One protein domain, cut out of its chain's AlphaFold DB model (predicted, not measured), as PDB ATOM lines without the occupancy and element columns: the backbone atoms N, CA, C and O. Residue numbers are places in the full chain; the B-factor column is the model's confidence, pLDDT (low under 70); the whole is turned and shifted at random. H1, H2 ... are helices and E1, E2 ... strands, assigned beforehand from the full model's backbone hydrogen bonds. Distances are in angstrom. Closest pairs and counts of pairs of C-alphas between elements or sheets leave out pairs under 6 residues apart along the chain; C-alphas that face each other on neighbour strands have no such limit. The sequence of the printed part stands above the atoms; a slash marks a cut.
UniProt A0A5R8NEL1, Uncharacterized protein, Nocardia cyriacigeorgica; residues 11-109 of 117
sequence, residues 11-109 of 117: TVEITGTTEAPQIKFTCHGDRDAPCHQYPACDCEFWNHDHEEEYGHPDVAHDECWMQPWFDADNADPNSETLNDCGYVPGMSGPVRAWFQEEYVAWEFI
ATOM      1  N   THR A  11      98.602 112.720  93.876       96.19
ATOM      2  CA  THR A  11      98.762 113.707  92.813       96.19
ATOM      3  C   THR A  11     100.232 113.961  92.562       96.19
ATOM      4  O   THR A  11     101.029 113.960  93.500       96.19
ATOM      5  N   VAL A  12     100.565 114.253  91.312       97.12
ATOM      6  CA  VAL A  12     101.883 114.748  90.920       97.12
ATOM      7  C   VAL A  12     101.745 116.168  90.383       97.12
ATOM      8  O   VAL A  12     100.770 116.511  89.713       97.12
ATOM      9  N   GLU A  13     102.724 117.006  90.694       97.56
ATOM     10  CA  GLU A  13     102.972 118.302  90.072       97.56
ATOM     11  C   GLU A  13     104.364 118.261  89.430       97.56
ATOM     12  O   GLU A  13     105.351 117.949  90.098       97.56
ATOM     13  N   ILE A  14     104.448 118.573  88.135       97.75
ATOM     14  CA  ILE A  14     105.722 118.734  87.434       97.75
ATOM     15  C   ILE A  14     106.158 120.185  87.571       97.75
ATOM     16  O   ILE A  14     105.489 121.109  87.104       97.75
ATOM     17  N   THR A  15     107.294 120.387  88.224       96.56
ATOM     18  CA  THR A  15     107.865 121.699  88.541       96.56
ATOM     19  C   THR A  15     109.225 121.875  87.857       96.56
ATOM     20  O   THR A  15     109.615 121.060  87.022       96.56
ATOM     21  N   GLY A  16     109.941 122.963  88.156       95.06
ATOM     22  CA  GLY A  16     111.246 123.251  87.552       95.06
ATOM     23  C   GLY A  16     111.148 123.887  86.162       95.06
ATOM     24  O   GLY A  16     110.273 124.720  85.907       95.06
ATOM     25  N   THR A  17     112.082 123.540  85.274       95.75
ATOM     26  CA  THR A  17     112.151 124.041  83.887       95.75
ATOM     27  C   THR A  17     112.175 122.885  82.895       95.75
ATOM     28  O   THR A  17     112.370 121.740  83.274       95.75
ATOM     29  N   THR A  18     111.989 123.158  81.603       90.62
ATOM     30  CA  THR A  18     112.056 122.108  80.571       90.62
ATOM     31  C   THR A  18     113.430 121.440  80.485       90.62
ATOM     32  O   THR A  18     113.527 120.325  79.999       90.62
ATOM     33  N   GLU A  19     114.497 122.104  80.935       92.56
ATOM     34  CA  GLU A  19     115.860 121.548  80.946       92.56
ATOM     35  C   GLU A  19     116.196 120.819  82.256       92.56
ATOM     36  O   GLU A  19     117.170 120.075  82.311       92.56
ATOM     37  N   ALA A  20     115.410 121.051  83.308       94.25
ATOM     38  CA  ALA A  20     115.565 120.441  84.623       94.25
ATOM     39  C   ALA A  20     114.182 120.322  85.292       94.25
ATOM     40  O   ALA A  20     113.863 121.114  86.193       94.25
ATOM     41  N   PRO A  21     113.313 119.419  84.801       96.56
ATOM     42  CA  PRO A  21     111.996 119.234  85.385       96.56
ATOM     43  C   PRO A  21     112.119 118.465  86.705       96.56
ATOM     44  O   PRO A  21     113.096 117.764  86.943       96.56
ATOM     45  N   GLN A  22     111.149 118.627  87.600       96.06
ATOM     46  CA  GLN A  22     111.146 117.976  88.912       96.06
ATOM     47  C   GLN A  22     109.760 117.430  89.235       96.06
ATOM     48  O   GLN A  22     108.754 118.081  88.941       96.06
ATOM     49  N   ILE A  23     109.707 116.273  89.890       97.50
ATOM     50  CA  ILE A  23     108.461 115.651  90.336       97.50
ATOM     51  C   ILE A  23     108.187 116.068  91.775       97.50
ATOM     52  O   ILE A  23     109.034 115.930  92.653       97.50
ATOM     53  N   LYS A  24     106.977 116.557  92.028       97.56
ATOM     54  CA  LYS A  24     106.456 116.761  93.375       97.56
ATOM     55  C   LYS A  24     105.237 115.875  93.562       97.56
ATOM     56  O   LYS A  24     104.157 116.162  93.048       97.56
ATOM     57  N   PHE A  25     105.431 114.790  94.297       97.19
ATOM     58  CA  PHE A  25     104.376 113.866  94.681       97.19
ATOM     59  C   PHE A  25     103.646 114.357  95.932       97.19
ATOM     60  O   PHE A  25     104.218 115.013  96.802       97.19
ATOM     61  N   THR A  26     102.353 114.069  96.031       96.69
ATOM     62  CA  THR A  26     101.558 114.344  97.228       96.69
ATOM     63  C   THR A  26     100.571 113.214  97.458       96.69
ATOM     64  O   THR A  26      99.726 112.946  96.603       96.69
ATOM     65  N   CYS A  27     100.667 112.588  98.633       95.69
ATOM     66  CA  CYS A  27      99.655 111.681  99.157       95.69
ATOM     67  C   CYS A  27      98.565 112.467  99.906       95.69
ATOM     68  O   CYS A  27      98.856 113.308 100.751       95.69
ATOM     69  N   HIS A  28      97.310 112.160  99.598       94.50
ATOM     70  CA  HIS A  28      96.082 112.629 100.246       94.50
ATOM     71  C   HIS A  28      95.403 111.509 101.049       94.50
ATOM     72  O   HIS A  28      94.302 111.704 101.562       94.50
ATOM     73  N   GLY A  29      96.023 110.324 101.108       90.62
ATOM     74  CA  GLY A  29      95.598 109.216 101.955       90.62
ATOM     75  C   GLY A  29      95.725 109.570 103.430       90.62
ATOM     76  O   GLY A  29      96.660 110.255 103.840       90.62
ATOM     77  N   ASP A  30      94.759 109.121 104.221       90.38
ATOM     78  CA  ASP A  30      94.877 109.125 105.671       90.38
ATOM     79  C   ASP A  30      95.544 107.831 106.162       90.38
ATOM     80  O   ASP A  30      95.913 106.950 105.386       90.38
ATOM     81  N   ARG A  31      95.687 107.711 107.483       90.62
ATOM     82  CA  ARG A  31      96.325 106.558 108.123       90.62
ATOM     83  C   ARG A  31      95.586 105.236 107.882       90.62
ATOM     84  O   ARG A  31      96.173 104.193 108.129       90.62
ATOM     85  N   ASP A  32      94.330 105.265 107.434       88.81
ATOM     86  CA  ASP A  32      93.536 104.072 107.127       88.81
ATOM     87  C   ASP A  32      93.560 103.744 105.620       88.81
ATOM     88  O   ASP A  32      93.017 102.726 105.181       88.81
ATOM     89  N   ALA A  33      94.205 104.586 104.806       90.44
ATOM     90  CA  ALA A  33      94.348 104.362 103.380       90.44
ATOM     91  C   ALA A  33      95.289 103.182 103.070       90.44
ATOM     92  O   ALA A  33      96.267 102.962 103.791       90.44
ATOM     93  N   PRO A  34      95.084 102.469 101.941       88.94
ATOM     94  CA  PRO A  34      95.934 101.340 101.553       88.94
ATOM     95  C   PRO A  34      97.421 101.690 101.416       88.94
ATOM     96  O   PRO A  34      98.274 100.886 101.759       88.94
ATOM     97  N   CYS A  35      97.760 102.902 100.965       90.69
ATOM     98  CA  CYS A  35      99.154 103.344 100.851       90.69
ATOM     99  C   CYS A  35      99.846 103.616 102.203       90.69
ATOM    100  O   CYS A  35     101.048 103.873 102.231       90.69
ATOM    101  N   HIS A  36      99.098 103.524 103.304       93.12
ATOM    102  CA  HIS A  36      99.572 103.627 104.681       93.12
ATOM    103  C   HIS A  36      99.482 102.288 105.434       93.12
ATOM    104  O   HIS A  36      99.837 102.244 106.608       93.12
ATOM    105  N   GLN A  37      99.014 101.206 104.795       91.12
ATOM    106  CA  GLN A  37      99.007  99.860 105.376       91.12
ATOM    107  C   GLN A  37     100.165  99.061 104.784       91.12
ATOM    108  O   GLN A  37     100.114  98.687 103.615       91.12
ATOM    109  N   TYR A  38     101.223  98.854 105.561       89.25
ATOM    110  CA  TYR A  38     102.346  98.008 105.152       89.25
ATOM    111  C   TYR A  38     103.062  97.425 106.379       89.25
ATOM    112  O   TYR A  38     102.862  97.911 107.497       89.25
ATOM    113  N   PRO A  39     103.866  96.360 106.223       89.38
ATOM    114  CA  PRO A  39     104.496  95.689 107.351       89.38
ATOM    115  C   PRO A  39     105.604  96.541 107.980       89.38
ATOM    116  O   PRO A  39     106.500  97.035 107.297       89.38
ATOM    117  N   ALA A  40     105.627  96.628 109.309       88.06
ATOM    118  CA  ALA A  40     106.739  97.229 110.048       88.06
ATOM    119  C   ALA A  40     107.871  96.204 110.264       88.06
ATOM    120  O   ALA A  40     108.085  95.730 111.384       88.06
ATOM    121  N   CYS A  41     108.571  95.826 109.191       85.62
ATOM    122  CA  CYS A  41     109.663  94.846 109.225       85.62
ATOM    123  C   CYS A  41     110.846  95.249 108.329       85.62
ATOM    124  O   CYS A  41     110.685  96.031 107.402       85.62
ATOM    125  N   ASP A  42     112.024  94.668 108.576       82.69
ATOM    126  CA  ASP A  42     113.249  94.918 107.792       82.69
ATOM    127  C   ASP A  42     113.395  93.965 106.583       82.69
ATOM    128  O   ASP A  42     114.502  93.722 106.099       82.69
ATOM    129  N   CYS A  43     112.302  93.348 106.124       82.69
ATOM    130  CA  CYS A  43     112.334  92.486 104.943       82.69
ATOM    131  C   CYS A  43     112.636  93.304 103.682       82.69
ATOM    132  O   CYS A  43     112.132  94.412 103.531       82.69
ATOM    133  N   GLU A  44     113.404  92.723 102.758       75.06
ATOM    134  CA  GLU A  44     113.811  93.390 101.513       75.06
ATOM    135  C   GLU A  44     112.645  93.629 100.536       75.06
ATOM    136  O   GLU A  44     112.731  94.515  99.692       75.06
ATOM    137  N   PHE A  45     111.552  92.869 100.658       74.12
ATOM    138  CA  PHE A  45     110.393  92.936  99.768       74.12
ATOM    139  C   PHE A  45     109.103  92.889 100.576       74.12
ATOM    140  O   PHE A  45     109.006  92.080 101.498       74.12
ATOM    141  N   TRP A  46     108.119  93.708 100.195       76.00
ATOM    142  CA  TRP A  46     106.756  93.700 100.737       76.00
ATOM    143  C   TRP A  46     105.785  93.526  99.567       76.00
ATOM    144  O   TRP A  46     105.540  94.456  98.799       76.00
ATOM    145  N   ASN A  47     105.295  92.303  99.377       76.50
ATOM    146  CA  ASN A  47     104.280  91.981  98.375       76.50
ATOM    147  C   ASN A  47     102.900  91.827  99.048       76.50
ATOM    148  O   ASN A  47     102.774  91.919 100.266       76.50
ATOM    149  N   HIS A  48     101.845  91.607  98.257       72.56
ATOM    150  CA  HIS A  48     100.494  91.411  98.801       72.56
ATOM    151  C   HIS A  48     100.389  90.191  99.734       72.56
ATOM    152  O   HIS A  48      99.590  90.199 100.667       72.56
ATOM    153  N   ASP A  49     101.214  89.174  99.497       80.56
ATOM    154  CA  ASP A  49     101.206  87.907 100.225       80.56
ATOM    155  C   ASP A  49     102.198  87.912 101.406       80.56
ATOM    156  O   ASP A  49     102.467  86.870 102.001       80.56
ATOM    157  N   HIS A  50     102.746  89.077 101.781       85.06
ATOM    158  CA  HIS A  50     103.851  89.176 102.740       85.06
ATOM    159  C   HIS A  50     103.484  88.651 104.129       85.06
ATOM    160  O   HIS A  50     104.293  87.996 104.791       85.06
ATOM    161  N   GLU A  51     102.245  88.891 104.565       86.62
ATOM    162  CA  GLU A  51     101.731  88.327 105.814       86.62
ATOM    163  C   GLU A  51     101.644  86.796 105.745       86.62
ATOM    164  O   GLU A  51     102.018  86.123 106.704       86.62
ATOM    165  N   GLU A  52     101.196  86.230 104.624       86.31
ATOM    166  CA  GLU A  52     101.079  84.777 104.459       86.31
ATOM    167  C   GLU A  52     102.458  84.107 104.356       86.31
ATOM    168  O   GLU A  52     102.689  83.060 104.965       86.31
ATOM    169  N   GLU A  53     103.387  84.720 103.621       85.94
ATOM    170  CA  GLU A  53     104.710  84.163 103.339       85.94
ATOM    171  C   GLU A  53     105.669  84.297 104.534       85.94
ATOM    172  O   GLU A  53     106.391  83.349 104.861       85.94
ATOM    173  N   TYR A  54     105.654  85.446 105.218       85.12
ATOM    174  CA  TYR A  54     106.615  85.777 106.279       85.12
ATOM    175  C   TYR A  54     105.987  85.937 107.670       85.12
ATOM    176  O   TYR A  54     106.717  86.030 108.657       85.12
ATOM    177  N   GLY A  55     104.655  85.939 107.794       87.88
ATOM    178  CA  GLY A  55     103.962  86.109 109.077       87.88
ATOM    179  C   GLY A  55     103.989  87.543 109.614       87.88
ATOM    180  O   GLY A  55     103.809  87.748 110.817       87.88
ATOM    181  N   HIS A  56     104.266  88.526 108.755       89.06
ATOM    182  CA  HIS A  56     104.364  89.936 109.122       89.06
ATOM    183  C   HIS A  56     103.104  90.689 108.664       89.06
ATOM    184  O   HIS A  56     102.983  90.957 107.469       89.06
ATOM    185  N   PRO A  57     102.171  91.020 109.576       89.00
ATOM    186  CA  PRO A  57     100.927  91.686 109.211       89.00
ATOM    187  C   PRO A  57     101.159  93.143 108.809       89.00
ATOM    188  O   PRO A  57     102.070  93.805 109.323       89.00
ATOM    189  N   ASP A  58     100.268  93.653 107.964       89.25
ATOM    190  CA  ASP A  58     100.194  95.080 107.676       89.25
ATOM    191  C   ASP A  58      99.824  95.863 108.937       89.25
ATOM    192  O   ASP A  58      98.949  95.480 109.722       89.25
ATOM    193  N   VAL A  59     100.488  96.998 109.124       91.56
ATOM    194  CA  VAL A  59     100.159  97.952 110.176       91.56
ATOM    195  C   VAL A  59      99.998  99.342 109.582       91.56
ATOM    196  O   VAL A  59     100.536  99.664 108.527       91.56
ATOM    197  N   ALA A  60      99.237 100.182 110.272       93.75
ATOM    198  CA  ALA A  60      98.972 101.537 109.826       93.75
ATOM    199  C   ALA A  60     100.174 102.457 110.116       93.75
ATOM    200  O   ALA A  60     100.602 102.564 111.273       93.75
ATOM    201  N   HIS A  61     100.653 103.179 109.106       91.88
ATOM    202  CA  HIS A  61     101.775 104.119 109.157       91.88
ATOM    203  C   HIS A  61     101.333 105.564 108.883       91.88
ATOM    204  O   HIS A  61     100.355 105.814 108.186       91.88
ATOM    205  N   ASP A  62     102.057 106.545 109.432       92.50
ATOM    206  CA  ASP A  62     101.788 107.970 109.158       92.50
ATOM    207  C   ASP A  62     102.337 108.427 107.798       92.50
ATOM    208  O   ASP A  62     101.876 109.422 107.247       92.50
ATOM    209  N   GLU A  63     103.308 107.700 107.251       92.62
ATOM    210  CA  GLU A  63     103.934 107.979 105.962       92.62
ATOM    211  C   GLU A  63     103.358 107.065 104.875       92.62
ATOM    212  O   GLU A  63     103.037 105.907 105.130       92.62
ATOM    213  N   CYS A  64     103.214 107.599 103.663       94.12
ATOM    214  CA  CYS A  64     102.831 106.817 102.494       94.12
ATOM    215  C   CYS A  64     104.046 106.029 102.001       94.12
ATOM    216  O   CYS A  64     105.094 106.630 101.762       94.12
ATOM    217  N   TRP A  65     103.908 104.721 101.766       91.94
ATOM    218  CA  TRP A  65     105.042 103.884 101.340       91.94
ATOM    219  C   TRP A  65     105.684 104.353 100.022       91.94
ATOM    220  O   TRP A  65     106.853 104.071  99.781       91.94
ATOM    221  N   MET A  66     104.946 105.089  99.178       93.62
ATOM    222  CA  MET A  66     105.456 105.662  97.924       93.62
ATOM    223  C   MET A  66     106.277 106.940  98.120       93.62
ATOM    224  O   MET A  66     107.086 107.259  97.252       93.62
ATOM    225  N   GLN A  67     106.087 107.680  99.220       95.31
ATOM    226  CA  GLN A  67     106.717 108.993  99.414       95.31
ATOM    227  C   GLN A  67     108.254 108.933  99.292       95.31
ATOM    228  O   GLN A  67     108.796 109.716  98.510       95.31
ATOM    229  N   PRO A  68     108.964 107.972  99.924       93.94
ATOM    230  CA  PRO A  68     110.419 107.879  99.799       93.94
ATOM    231  C   PRO A  68     110.906 107.585  98.374       93.94
ATOM    232  O   PRO A  68     111.994 108.020  98.005       93.94
ATOM    233  N   TRP A  69     110.119 106.870  97.557       94.88
ATOM    234  CA  TRP A  69     110.478 106.563  96.166       94.88
ATOM    235  C   TRP A  69     110.470 107.815  95.295       94.88
ATOM    236  O   TRP A  69     111.402 108.032  94.524       94.88
ATOM    237  N   PHE A  70     109.452 108.662  95.457       96.44
ATOM    238  CA  PHE A  70     109.378 109.942  94.757       96.44
ATOM    239  C   PHE A  70     110.410 110.948  95.279       96.44
ATOM    240  O   PHE A  70     111.051 111.621  94.477       96.44
ATOM    241  N   ASP A  71     110.626 111.021  96.596       96.06
ATOM    242  CA  ASP A  71     111.610 111.935  97.193       96.06
ATOM    243  C   ASP A  71     113.057 111.592  96.788       96.06
ATOM    244  O   ASP A  71     113.909 112.480  96.711       96.06
ATOM    245  N   ALA A  72     113.336 110.313  96.512       95.12
ATOM    246  CA  ALA A  72     114.626 109.826  96.028       95.12
ATOM    247  C   ALA A  72     114.771 109.835  94.493       95.12
ATOM    248  O   ALA A  72     115.813 109.413  93.999       95.12
ATOM    249  N   ASP A  73     113.752 110.290  93.753       94.88
ATOM    250  CA  ASP A  73     113.687 110.239  92.281       94.88
ATOM    251  C   ASP A  73     113.837 108.810  91.701       94.88
ATOM    252  O   ASP A  73     114.316 108.607  90.588       94.88
ATOM    253  N   ASN A  74     113.383 107.806  92.464       94.56
ATOM    254  CA  ASN A  74     113.331 106.384  92.093       94.56
ATOM    255  C   ASN A  74     111.926 105.971  91.608       94.56
ATOM    256  O   ASN A  74     111.464 104.850  91.851       94.56
ATOM    257  N   ALA A  75     111.217 106.895  90.966       95.62
ATOM    258  CA  ALA A  75     109.943 106.641  90.305       95.62
ATOM    259  C   ALA A  75     110.136 106.672  88.784       95.62
ATOM    260  O   ALA A  75     111.013 107.377  88.316       95.62
ATOM    261  N   ASP A  76     109.337 105.946  88.006       96.12
ATOM    262  CA  ASP A  76     109.407 105.974  86.540       96.12
ATOM    263  C   ASP A  76     108.071 106.454  85.942       96.12
ATOM    264  O   ASP A  76     107.031 105.859  86.242       96.12
ATOM    265  N   PRO A  77     108.056 107.523  85.127       96.44
ATOM    266  CA  PRO A  77     109.201 108.362  84.758       96.44
ATOM    267  C   PRO A  77     109.787 109.151  85.944       96.44
ATOM    268  O   PRO A  77     109.042 109.576  86.832       96.44
ATOM    269  N   ASN A  78     111.108 109.371  85.932       96.50
ATOM    270  CA  ASN A  78     111.842 110.198  86.903       96.50
ATOM    271  C   ASN A  78     112.151 111.581  86.318       96.50
ATOM    272  O   ASN A  78     111.860 111.849  85.150       96.50
ATOM    273  N   SER A  79     112.778 112.461  87.103       95.56
ATOM    274  CA  SER A  79     113.124 113.818  86.660       95.56
ATOM    275  C   SER A  79     113.936 113.881  85.353       95.56
ATOM    276  O   SER A  79     113.793 114.841  84.596       95.56
ATOM    277  N   GLU A  80     114.730 112.856  85.031       95.31
ATOM    278  CA  GLU A  80     115.519 112.795  83.796       95.31
ATOM    279  C   GLU A  80     114.697 112.340  82.579       95.31
ATOM    280  O   GLU A  80     114.987 112.766  81.459       95.31
ATOM    281  N   THR A  81     113.658 111.519  82.774       96.00
ATOM    282  CA  THR A  81     112.855 110.924  81.688       96.00
ATOM    283  C   THR A  81     111.492 111.583  81.464       96.00
ATOM    284  O   THR A  81     110.837 111.307  80.457       96.00
ATOM    285  N   LEU A  82     111.072 112.521  82.323       95.56
ATOM    286  CA  LEU A  82     109.798 113.250  82.192       95.56
ATOM    287  C   LEU A  82     109.546 113.813  80.783       95.56
ATOM    288  O   LEU A  82     108.465 113.630  80.221       95.56
ATOM    289  N   ASN A  83     110.545 114.483  80.202       91.56
ATOM    290  CA  ASN A  83     110.414 115.116  78.888       91.56
ATOM    291  C   ASN A  83     110.205 114.095  77.762       91.56
ATOM    292  O   ASN A  83     109.435 114.361  76.836       91.56
ATOM    293  N   ASP A  84     110.850 112.929  77.853       93.25
ATOM    294  CA  ASP A  84     110.717 111.848  76.870       93.25
ATOM    295  C   ASP A  84     109.307 111.236  76.908       93.25
ATOM    296  O   ASP A  84     108.775 110.818  75.878       93.25
ATOM    297  N   CYS A  85     108.662 111.272  78.078       92.75
ATOM    298  CA  CYS A  85     107.263 110.892  78.282       92.75
ATOM    299  C   CYS A  85     106.260 112.017  77.962       92.75
ATOM    300  O   CYS A  85     105.051 111.826  78.097       92.75
ATOM    301  N   GLY A  86     106.728 113.193  77.531       93.81
ATOM    302  CA  GLY A  86     105.875 114.347  77.234       93.81
ATOM    303  C   GLY A  86     105.316 115.055  78.472       93.81
ATOM    304  O   GLY A  86     104.396 115.865  78.346       93.81
ATOM    305  N   TYR A  87     105.858 114.776  79.660       95.88
ATOM    306  CA  TYR A  87     105.501 115.455  80.899       95.88
ATOM    307  C   TYR A  87     106.369 116.699  81.083       95.88
ATOM    308  O   TYR A  87     107.590 116.619  81.174       95.88
ATOM    309  N   VAL A  88     105.731 117.869  81.135       95.88
ATOM    310  CA  VAL A  88     106.416 119.169  81.164       95.88
ATOM    311  C   VAL A  88     106.057 119.976  82.413       95.88
ATOM    312  O   VAL A  88     104.959 119.809  82.956       95.88
ATOM    313  N   PRO A  89     106.938 120.893  82.862       97.50
ATOM    314  CA  PRO A  89     106.632 121.782  83.975       97.50
ATOM    315  C   PRO A  89     105.311 122.532  83.794       97.50
ATOM    316  O   PRO A  89     105.024 123.075  82.726       97.50
ATOM    317  N   GLY A  90     104.519 122.576  84.863       96.62
ATOM    318  CA  GLY A  90     103.171 123.140  84.889       96.62
ATOM    319  C   GLY A  90     102.052 122.104  84.762       96.62
ATOM    320  O   GLY A  90     100.899 122.443  85.020       96.62
ATOM    321  N   MET A  91     102.359 120.849  84.413       96.50
ATOM    322  CA  MET A  91     101.391 119.755  84.502       96.50
ATOM    323  C   MET A  91     101.153 119.360  85.960       96.50
ATOM    324  O   MET A  91     102.093 119.236  86.743       96.50
ATOM    325  N   SER A  92      99.895 119.130  86.327       96.06
ATOM    326  CA  SER A  92      99.540 118.575  87.629       96.06
ATOM    327  C   SER A  92      98.214 117.837  87.555       96.06
ATOM    328  O   SER A  92      97.326 118.226  86.796       96.06
ATOM    329  N   GLY A  93      98.074 116.778  88.346       94.50
ATOM    330  CA  GLY A  93      96.863 115.978  88.346       94.50
ATOM    331  C   GLY A  93      96.961 114.706  89.178       94.50
ATOM    332  O   GLY A  93      98.014 114.410  89.755       94.50
ATOM    333  N   PRO A  94      95.847 113.963  89.257       95.62
ATOM    334  CA  PRO A  94      95.817 112.653  89.881       95.62
ATOM    335  C   PRO A  94      96.674 111.661  89.096       95.62
ATOM    336  O   PRO A  94      96.716 111.692  87.864       95.62
ATOM    337  N   VAL A  95      97.323 110.756  89.823       94.75
ATOM    338  CA  VAL A  95      98.149 109.705  89.229       94.75
ATOM    339  C   VAL A  95      97.700 108.323  89.663       94.75
ATOM    340  O   VAL A  95      97.200 108.117  90.774       94.75
ATOM    341  N   ARG A  96      97.912 107.361  88.772       92.00
ATOM    342  CA  ARG A  96      97.968 105.948  89.123       92.00
ATOM    343  C   ARG A  96      99.437 105.608  89.334       92.00
ATOM    344  O   ARG A  96     100.261 105.981  88.509       92.00
ATOM    345  N   ALA A  97      99.748 104.908  90.419       91.50
ATOM    346  CA  ALA A  97     101.095 104.437  90.717       91.50
ATOM    347  C   ALA A  97     101.065 102.953  91.094       91.50
ATOM    348  O   ALA A  97     100.059 102.467  91.625       91.50
ATOM    349  N   TRP A  98     102.134 102.228  90.782       90.06
ATOM    350  CA  TRP A  98     102.287 100.811  91.103       90.06
ATOM    351  C   TRP A  98     103.760 100.450  91.290       90.06
ATOM    352  O   TRP A  98     104.649 101.044  90.684       90.06
ATOM    353  N   PHE A  99     104.015  99.472  92.154       87.19
ATOM    354  CA  PHE A  99     105.362  98.988  92.431       87.19
ATOM    355  C   PHE A  99     105.824  98.010  91.343       87.19
ATOM    356  O   PHE A  99     105.062  97.126  90.955       87.19
ATOM    357  N   GLN A 100     107.058  98.173  90.866       86.69
ATOM    358  CA  GLN A 100     107.699  97.345  89.835       86.69
ATOM    359  C   GLN A 100     108.952  96.644  90.389       86.69
ATOM    360  O   GLN A 100     109.958  96.537  89.693       86.69
ATOM    361  N   GLU A 101     108.899  96.209  91.653       80.75
ATOM    362  CA  GLU A 101     109.981  95.551  92.415       80.75
ATOM    363  C   GLU A 101     111.191  96.447  92.735       80.75
ATOM    364  O   GLU A 101     111.659  96.457  93.870       80.75
ATOM    365  N   GLU A 102     111.679  97.230  91.773       86.06
ATOM    366  CA  GLU A 102     112.880  98.067  91.914       86.06
ATOM    367  C   GLU A 102     112.585  99.577  91.876       86.06
ATOM    368  O   GLU A 102     113.465 100.384  92.167       86.06
ATOM    369  N   TYR A 103     111.363  99.971  91.510       89.38
ATOM    370  CA  TYR A 103     110.926 101.369  91.420       89.38
ATOM    371  C   TYR A 103     109.397 101.485  91.502       89.38
ATOM    372  O   TYR A 103     108.665 100.493  91.411       89.38
ATOM    373  N   VAL A 104     108.899 102.715  91.655       92.88
ATOM    374  CA  VAL A 104     107.466 103.030  91.542       92.88
ATOM    375  C   VAL A 104     107.178 103.593  90.157       92.88
ATOM    376  O   VAL A 104     107.593 104.700  89.838       92.88
ATOM    377  N   ALA A 105     106.447 102.852  89.334       94.94
ATOM    378  CA  ALA A 105     105.944 103.382  88.073       94.94
ATOM    379  C   ALA A 105     104.696 104.234  88.313       94.94
ATOM    380  O   ALA A 105     103.899 103.937  89.212       94.94
ATOM    381  N   TRP A 106     104.503 105.277  87.506       95.75
ATOM    382  CA  TRP A 106     103.324 106.129  87.599       95.75
ATOM    383  C   TRP A 106     102.933 106.772  86.267       95.75
ATOM    384  O   TRP A 106     103.745 106.956  85.366       95.75
ATOM    385  N   GLU A 107     101.662 107.155  86.164       95.25
ATOM    386  CA  GLU A 107     101.133 107.919  85.032       95.25
ATOM    387  C   GLU A 107     100.005 108.856  85.480       95.25
ATOM    388  O   GLU A 107      99.287 108.575  86.450       95.25
ATOM    389  N   PHE A 108      99.822 109.969  84.764       94.75
ATOM    390  CA  PHE A 108      98.628 110.797  84.935       94.75
ATOM    391  C   PHE A 108      97.387 110.030  84.499       94.75
ATOM    392  O   PHE A 108      97.344 109.446  83.418       94.75
ATOM    393  N   ILE A 109      96.344 110.096  85.319       91.62
ATOM    394  CA  ILE A 109      95.054 109.524  84.955       91.62
ATOM    395  C   ILE A 109      94.384 110.468  83.963       91.62
ATOM    396  O   ILE A 109      94.051 111.607  84.296       91.62
TER     397      ILE A 109
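AT A GLANCE: This is residues 11 to 109 of the 117 residues of an uncharacterized protein of Nocardia cyriacigeorgica (UniProt A0A5R8NEL1). Two lobes make an elongated model: a larger one in which the four-stranded sheet E2 E1 E5 E6 curls like part of a barrel, with H2 beside its strands, and a smaller, loop-rich one with the short strands E3 and E4 and, at its far end, H1. The printed part has 99 residues, in the order E1 E2 E3 H1 E4 H2 E5 E6; both sheets are antiparallel. The class is mixed, helices and strands, with 44 residues in named elements, under half. It is only just compact, close to loose, with a radius of gyration of the C-alphas of 14.9 A and spans of 46 by 25 by 20 A.

IN THESE COORDINATES: E2, residues 20 to 27, measures 23.3 A; E1, residues 11 to 17, measures 19.1 A and begins at C-alpha 11 (98.762, 113.707, 92.813). E5, residues 92 to 99, measures 21.0 A; E6, residues 104 to 108, ends at C-alpha 108 (98.628, 110.797, 84.935). E3 is residues 37 to 39, E4 58 to 60, H1 50 to 54 and H2 67 to 71.

HOW THE PARTS SIT: Hairpin E1 and E2 has N 13 and O 24 at 2.9 A; E1 and E5 have N 12 and O 93 at 3.0 A; hairpin E5 and E6 has N 98 and O 105 at 2.9 A. H2 is on this strongly twisted sheet, over none of its strands, at a height of 6.8 A; its closest C-alphas to E2 are Phe 70 and Phe 25, 6.4 A. E3 and E4 are antiparallel, with N 59 and O 38 at 3.0 A. H1 is not on the larger sheet. In H1 and H2 every O i to N i+4 pair is within hydrogen-bond range.

THE WHOLE: The farthest C-alphas, Glu 19 and Gly 55, are 46.8 A apart. The printed part has no cut; the link H2 to E5 is long, 20 residues. No printed residue is under 70 in pLDDT.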